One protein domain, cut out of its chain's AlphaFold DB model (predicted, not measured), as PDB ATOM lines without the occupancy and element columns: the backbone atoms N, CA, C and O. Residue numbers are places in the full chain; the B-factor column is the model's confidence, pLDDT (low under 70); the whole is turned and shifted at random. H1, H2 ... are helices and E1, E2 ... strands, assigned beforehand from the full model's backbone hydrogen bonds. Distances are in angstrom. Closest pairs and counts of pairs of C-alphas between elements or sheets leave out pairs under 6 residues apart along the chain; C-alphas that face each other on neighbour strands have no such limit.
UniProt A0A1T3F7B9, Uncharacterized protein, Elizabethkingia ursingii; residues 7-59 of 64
ATOM      1  N   LYS A   7     178.889 175.166 129.853       89.81
ATOM      2  CA  LYS A   7     178.537 174.713 131.205       89.81
ATOM      3  C   LYS A   7     178.092 175.872 132.104       89.81
ATOM      4  O   LYS A   7     177.047 175.783 132.735       89.81
ATOM      5  N   GLN A   8     178.849 176.968 132.123       92.00
ATOM      6  CA  GLN A   8     178.513 178.145 132.932       92.00
ATOM      7  C   GLN A   8     177.230 178.826 132.452       92.00
ATOM      8  O   GLN A   8     176.469 179.345 133.267       92.00
ATOM      9  N   VAL A   9     176.986 178.830 131.139       91.56
ATOM     10  CA  VAL A   9     175.739 179.352 130.570       91.56
ATOM     11  C   VAL A   9     174.552 178.519 131.046       91.56
ATOM     12  O   VAL A   9     173.603 179.104 131.555       91.56
ATOM     13  N   VAL A  10     174.625 177.185 130.974       89.75
ATOM     14  CA  VAL A  10     173.557 176.289 131.460       89.75
ATOM     15  C   VAL A  10     173.335 176.445 132.966       89.75
ATOM     16  O   VAL A  10     172.199 176.548 133.412       89.75
ATOM     17  N   GLU A  11     174.406 176.529 133.758       91.19
ATOM     18  CA  GLU A  11     174.312 176.752 135.209       91.19
ATOM     19  C   GLU A  11     173.657 178.099 135.562       91.19
ATOM     20  O   GLU A  11     173.026 178.218 136.610       91.19
ATOM     21  N   THR A  12     173.788 179.107 134.692       90.62
ATOM     22  CA  THR A  12     173.265 180.463 134.930       90.62
ATOM     23  C   THR A  12     171.857 180.669 134.368       90.62
ATOM     24  O   THR A  12     171.034 181.323 135.006       90.62
ATOM     25  N   LEU A  13     171.581 180.163 133.163       89.25
ATOM     26  CA  LEU A  13     170.357 180.438 132.400       89.25
ATOM     27  C   LEU A  13     169.389 179.246 132.344       89.25
ATOM     28  O   LEU A  13     168.252 179.418 131.906       89.25
ATOM     29  N   GLY A  14     169.815 178.065 132.794       87.12
ATOM     30  CA  GLY A  14     169.091 176.809 132.608       87.12
ATOM     31  C   GLY A  14     169.256 176.233 131.201       87.12
ATOM     32  O   GLY A  14     170.054 176.710 130.394       87.12
ATOM     33  N   GLU A  15     168.492 175.183 130.905       76.81
ATOM     34  CA  GLU A  15     168.375 174.647 129.548       76.81
ATOM     35  C   GLU A  15     167.401 175.528 128.743       76.81
ATOM     36  O   GLU A  15     166.230 175.662 129.097       76.81
ATOM     37  N   GLY A  16     167.891 176.182 127.690       68.88
ATOM     38  CA  GLY A  16     167.079 176.934 126.731       68.88
ATOM     39  C   GLY A  16     166.518 176.058 125.599       68.88
ATOM     40  O   GLY A  16     166.500 174.829 125.668       68.88
ATOM     41  N   PHE A  17     166.087 176.692 124.502       68.88
ATOM     42  CA  PHE A  17     165.812 175.982 123.247       68.88
ATOM     43  C   PHE A  17     167.143 175.751 122.519       68.88
ATOM     44  O   PHE A  17     167.506 176.482 121.597       68.88
ATOM     45  N   ASN A  18     167.896 174.748 122.970       67.56
ATOM     46  CA  ASN A  18     169.202 174.374 122.430       67.56
ATOM     47  C   ASN A  18     169.248 172.875 122.113       67.56
ATOM     48  O   ASN A  18     168.984 172.041 122.974       67.56
ATOM     49  N   TYR A  19     169.631 172.533 120.881       64.56
ATOM     50  CA  TYR A  19     170.085 171.187 120.535       64.56
ATOM     51  C   TYR A  19     171.597 171.147 120.742       64.56
ATOM     52  O   TYR A  19     172.328 171.778 119.995       64.56
ATOM     53  N   TYR A  20     172.096 170.426 121.745       59.03
ATOM     54  CA  TYR A  20     173.525 170.105 121.793       59.03
ATOM     55  C   TYR A  20     173.803 169.028 120.726       59.03
ATOM     56  O   TYR A  20     173.111 168.006 120.756       59.03
ATOM     57  N   PRO A  21     174.744 169.219 119.774       68.56
ATOM     58  CA  PRO A  21     175.910 170.118 119.817       68.56
ATOM     59  C   PRO A  21     175.889 171.338 118.853       68.56
ATOM     60  O   PRO A  21     176.867 171.581 118.152       68.56
ATOM     61  N   ASP A  22     174.814 172.128 118.788       83.31
ATOM     62  CA  ASP A  22     174.766 173.359 117.976       83.31
ATOM     63  C   ASP A  22     175.617 174.495 118.591       83.31
ATOM     64  O   ASP A  22     175.719 174.625 119.814       83.31
ATOM     65  N   HIS A  23     176.213 175.334 117.741       90.62
ATOM     66  CA  HIS A  23     176.984 176.521 118.114       90.62
ATOM     67  C   HIS A  23     176.106 177.760 118.341       90.62
ATOM     68  O   HIS A  23     176.586 178.734 118.922       90.62
ATOM     69  N   LEU A  24     174.844 177.762 117.900       91.44
ATOM     70  CA  LEU A  24     173.902 178.851 118.151       91.44
ATOM     71  C   LEU A  24     172.820 178.425 119.141       91.44
ATOM     72  O   LEU A  24     172.027 177.526 118.880       91.44
ATOM     73  N   TRP A  25     172.760 179.105 120.280       92.06
ATOM     74  CA  TRP A  25     171.777 178.831 121.323       92.06
ATOM     75  C   TRP A  25     170.801 179.991 121.471       92.06
ATOM     76  O   TRP A  25     171.188 181.158 121.387       92.06
ATOM     77  N   ILE A  26     169.531 179.664 121.715       92.50
ATOM     78  CA  ILE A  26     168.432 180.629 121.735       92.50
ATOM     79  C   ILE A  26     167.685 180.524 123.063       92.50
ATOM     80  O   ILE A  26     167.138 179.478 123.412       92.50
ATOM     81  N   TYR A  27     167.610 181.641 123.778       92.44
ATOM     82  CA  TYR A  27     166.875 181.756 125.034       92.44
ATOM     83  C   TYR A  27     165.735 182.755 124.873       92.44
ATOM     84  O   TYR A  27     165.984 183.919 124.572       92.44
ATOM     85  N   GLU A  28     164.485 182.341 125.093       91.88
ATOM     86  CA  GLU A  28     163.373 183.289 125.230       91.88
ATOM     87  C   GLU A  28     163.498 183.990 126.586       91.88
ATOM     88  O   GLU A  28     163.318 183.374 127.631       91.88
ATOM     89  N   ILE A  29     163.837 185.281 126.568       93.56
ATOM     90  CA  ILE A  29     164.065 186.073 127.788       93.56
ATOM     91  C   ILE A  29     162.882 186.979 128.134       93.56
ATOM     92  O   ILE A  29     162.814 187.521 129.233       93.56
ATOM     93  N   ASN A  30     161.951 187.182 127.198       94.12
ATOM     94  CA  ASN A  30     160.711 187.906 127.453       94.12
ATOM     95  C   ASN A  30     159.632 187.529 126.430       94.12
ATOM     96  O   ASN A  30     159.927 187.290 125.258       94.12
ATOM     97  N   LYS A  31     158.374 187.604 126.856       95.25
ATOM     98  CA  LYS A  31     157.197 187.568 125.995       95.25
ATOM     99  C   LYS A  31     156.183 188.591 126.490       95.25
ATOM    100  O   LYS A  31     155.713 188.520 127.622       95.25
ATOM    101  N   THR A  32     155.825 189.545 125.637       95.25
ATOM    102  CA  THR A  32     154.769 190.506 125.965       95.25
ATOM    103  C   THR A  32     153.395 189.851 125.852       95.25
ATOM    104  O   THR A  32     153.203 188.874 125.125       95.25
ATOM    105  N   TRP A  33     152.405 190.448 126.517       95.25
ATOM    106  CA  TRP A  33     151.001 190.035 126.423       95.25
ATOM    107  C   TRP A  33     150.477 190.003 124.981       95.25
ATOM    108  O   TRP A  33     149.658 189.162 124.637       95.25
ATOM    109  N   TRP A  34     151.006 190.878 124.123       93.44
ATOM    110  CA  TRP A  34     150.642 190.985 122.708       93.44
ATOM    111  C   TRP A  34     151.409 189.988 121.825       93.44
ATOM    112  O   TRP A  34     151.375 190.084 120.603       93.44
ATOM    113  N   GLY A  35     152.142 189.050 122.429       93.31
ATOM    114  CA  GLY A  35     152.857 187.990 121.726       93.31
ATOM    115  C   GLY A  35     154.244 188.372 121.208       93.31
ATOM    116  O   GLY A  35     154.897 187.521 120.611       93.31
ATOM    117  N   LYS A  36     154.740 189.594 121.459       96.31
ATOM    118  CA  LYS A  36     156.117 189.966 121.091       96.31
ATOM    119  C   LYS A  36     157.092 189.174 121.950       96.31
ATOM    120  O   LYS A  36     157.166 189.396 123.156       96.31
ATOM    121  N   LYS A  37     157.860 188.294 121.329       95.88
ATOM    122  CA  LYS A  37     158.959 187.565 121.949       95.88
ATOM    123  C   LYS A  37     160.247 188.368 121.854       95.88
ATOM    124  O   LYS A  37     160.482 189.061 120.862       95.88
ATOM    125  N   THR A  38     161.079 188.241 122.875       96.12
ATOM    126  CA  THR A  38     162.476 188.663 122.875       96.12
ATOM    127  C   THR A  38     163.328 187.442 123.151       96.12
ATOM    128  O   THR A  38     163.105 186.756 124.151       96.12
ATOM    129  N   VAL A  39     164.316 187.199 122.299       94.88
ATOM    130  CA  VAL A  39     165.282 186.119 122.488       94.88
ATOM    131  C   VAL A  39     166.696 186.659 122.608       94.88
ATOM    132  O   VAL A  39     167.055 187.621 121.928       94.88
ATOM    133  N   LEU A  40     167.484 186.009 123.457       95.25
ATOM    134  CA  LEU A  40     168.931 186.129 123.528       95.25
ATOM    135  C   LEU A  40     169.545 185.018 122.672       95.25
ATOM    136  O   LEU A  40     169.272 183.838 122.892       95.25
ATOM    137  N   LEU A  41     170.352 185.412 121.697       94.31
ATOM    138  CA  LEU A  41     171.141 184.530 120.848       94.31
ATOM    139  C   LEU A  41     172.562 184.471 121.396       94.31
ATOM    140  O   LEU A  41     173.164 185.519 121.633       94.31
ATOM    141  N   LEU A  42     173.095 183.268 121.565       93.62
ATOM    142  CA  LEU A  42     174.459 183.015 122.014       93.62
ATOM    143  C   LEU A  42     175.181 182.186 120.953       93.62
ATOM    144  O   LEU A  42     174.755 181.075 120.657       93.62
ATOM    145  N   SER A  43     176.258 182.720 120.384       93.38
ATOM    146  CA  SER A  43     177.119 181.996 119.447       93.38
ATOM    147  C   SER A  43     178.403 181.561 120.138       93.38
ATOM    148  O   SER A  43     179.123 182.392 120.703       93.38
ATOM    149  N   PHE A  44     178.678 180.265 120.078       92.12
ATOM    150  CA  PHE A  44     179.869 179.632 120.624       92.12
ATOM    151  C   PHE A  44     180.849 179.298 119.504       92.12
ATOM    152  O   PHE A  44     180.450 178.986 118.382       92.12
ATOM    153  N   ASN A  45     182.137 179.362 119.818       93.25
ATOM    154  CA  ASN A  45     183.182 178.871 118.931       93.25
ATOM    155  C   ASN A  45     183.352 177.343 119.060       93.25
ATOM    156  O   ASN A  45     182.714 176.697 119.892       93.25
ATOM    157  N   GLU A  46     184.272 176.774 118.280       91.94
ATOM    158  CA  GLU A  46     184.591 175.334 118.291       91.94
ATOM    159  C   GLU A  46     185.104 174.825 119.654       91.94
ATOM    160  O   GLU A  46     184.998 173.641 119.968       91.94
ATOM    161  N   GLU A  47     185.624 175.719 120.500       92.69
ATOM    162  CA  GLU A  47     186.062 175.414 121.869       92.69
ATOM    163  C   GLU A  47     184.914 175.499 122.897       92.69
ATOM    164  O   GLU A  47     185.153 175.402 124.102       92.69
ATOM    165  N   ASN A  48     183.660 175.669 122.453       91.25
ATOM    166  CA  ASN A  48     182.474 175.851 123.300       91.25
ATOM    167  C   ASN A  48     182.549 177.085 124.219       91.25
ATOM    168  O   ASN A  48     181.977 177.107 125.318       91.25
ATOM    169  N   ILE A  49     183.256 178.120 123.766       93.56
ATOM    170  CA  ILE A  49     183.371 179.410 124.440       93.56
ATOM    171  C   ILE A  49     182.461 180.422 123.751       93.56
ATOM    172  O   ILE A  49     182.451 180.532 122.527       93.56
ATOM    173  N   LEU A  50     181.708 181.179 124.553       93.38
ATOM    174  CA  LEU A  50     180.834 182.240 124.070       93.38
ATOM    175  C   LEU A  50     181.653 183.321 123.354       93.38
ATOM    176  O   LEU A  50     182.491 183.983 123.970       93.38
ATOM    177  N   GLU A  51     181.375 183.513 122.069       94.56
ATOM    178  CA  GLU A  51     182.050 184.489 121.210       94.56
ATOM    179  C   GLU A  51     181.173 185.719 120.957       94.56
ATOM    180  O   GLU A  51     181.665 186.850 120.952       94.56
ATOM    181  N   LYS A  52     179.862 185.518 120.778       94.19
ATOM    182  CA  LYS A  52     178.934 186.597 120.433       94.19
ATOM    183  C   LYS A  52     177.579 186.430 121.100       94.19
ATOM    184  O   LYS A  52     177.060 185.325 121.230       94.19
ATOM    185  N   THR A  53     176.981 187.564 121.451       94.75
ATOM    186  CA  THR A  53     175.593 187.657 121.906       94.75
ATOM    187  C   THR A  53     174.807 188.609 121.014       94.75
ATOM    188  O   THR A  53     175.332 189.656 120.631       94.75
ATOM    189  N   ASP A  54     173.550 188.295 120.722       95.88
ATOM    190  CA  ASP A  54     172.616 189.213 120.058       95.88
ATOM    191  C   ASP A  54     171.225 189.121 120.699       95.88
ATOM    192  O   ASP A  54     170.899 188.147 121.372       95.88
ATOM    193  N   THR A  55     170.396 190.143 120.514       96.50
ATOM    194  CA  THR A  55     169.001 190.141 120.965       96.50
ATOM    195  C   THR A  55     168.080 190.388 119.785       96.50
ATOM    196  O   THR A  55     168.230 191.364 119.051       96.50
ATOM    197  N   LYS A  56     167.080 189.521 119.612       95.62
ATOM    198  CA  LYS A  56     166.057 189.672 118.572       95.62
ATOM    199  C   LYS A  56     164.679 189.805 119.190       95.62
ATOM    200  O   LYS A  56     164.381 189.194 120.215       95.62
ATOM    201  N   HIS A  57     163.818 190.558 118.511       95.62
ATOM    202  CA  HIS A  57     162.413 190.679 118.863       95.62
ATOM    203  C   HIS A  57     161.523 190.309 117.679       95.62
ATOM    204  O   HIS A  57     161.749 190.797 116.574       95.62
ATOM    205  N   PHE A  58     160.489 189.502 117.904       94.56
ATOM    206  CA  PHE A  58     159.588 189.036 116.846       94.56
ATOM    207  C   PHE A  58     158.206 188.676 117.405       94.56
ATOM    208  O   PHE A  58     158.070 188.418 118.595       94.56
ATOM    209  N   PHE A  59     157.168 188.676 116.566       89.50
ATOM    210  CA  PHE A  59     155.800 188.305 116.970       89.50
ATOM    211  C   PHE A  59     155.387 186.895 116.511       89.50
ATOM    212  O   PHE A  59     154.462 186.327 117.083       89.50
TER     213      PHE A  59
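Overview. This is residues 7 to 59 of the 64 residues of an uncharacterized protein of Elizabethkingia ursingii (UniProt A0A1T3F7B9). A long, narrow, strongly twisted sheet of three strands folds back and forth through two hairpins, and one short helix, H1, lies off its E1 side, joined to E1 by a looping stretch, residues 14 to 23. The two hairpin turns, residues 32 to 36 and 45 to 49, lie at opposite ends of the sheet and make the length of the rod-like outline, which spans 39 by 18 by 16 A. The printed part has 53 residues, with one named helix and three named strands in the order H1, E1, E2, E3. The sheet runs E1, E2, E3, all antiparallel, and the class is mixed, helices and strands. The whole is only just compact, close to loose, with a radius of gyration of the C-alphas of 11.8 A.

Arrangement. The inner strand of the sheet is E2, residues 37 to 44, and its edge strands are E1, residues 24 to 31, and E3, residues 50 to 58. They form a meander, each strand the antiparallel neighbour of the one before. E1 and E2 are a hairpin, with 158 degrees between their directions; C-alphas 28 and 39 face each other at 4.4 A, and N 27 and O 40 are within hydrogen-bond range at 2.9 A, as are N 42 and O 25 at 2.8 A. E2 and E3 are a hairpin too, at 161 degrees; C-alphas 38 and 57 face each other at 4.5 A, and N 41 and O 54 are within hydrogen-bond range at 2.8 A. The sheet's C-alphas lie up to 5.2 A off their best plane. H1, residues 7 to 13, is only just not on the sheet, with 4 pairs of C-alphas within 10 A. H1 is apart from E2 and from E3. In H1 every O i to N i+4 pair is within hydrogen-bond range.

Along the chain. E1 runs 20.4 A from Leu 24, C-alpha at (173.902, 178.851, 118.151), to Lys 31. E2 runs 22.4 A from Lys 37 to Phe 44. E3, the longest strand with 9 residues, runs 23.4 A from Leu 50 to Phe 58, whose C-alpha is at (159.588, 189.036, 116.846). H1 runs 10.1 A from Lys 7, C-alpha at (178.537, 174.713, 131.205), to Leu 13.

Size, cuts and confidence. The two C-alphas farthest apart, those of Trp 34 and Glu 47, are 38.7 A apart. The printed part has no cut. The links E1 to E2 and E2 to E3 are tight, the link H1 to E1 is short, and no link is long. The mean pLDDT of the printed part is 89.6, and residues 16 to 21 are under 70.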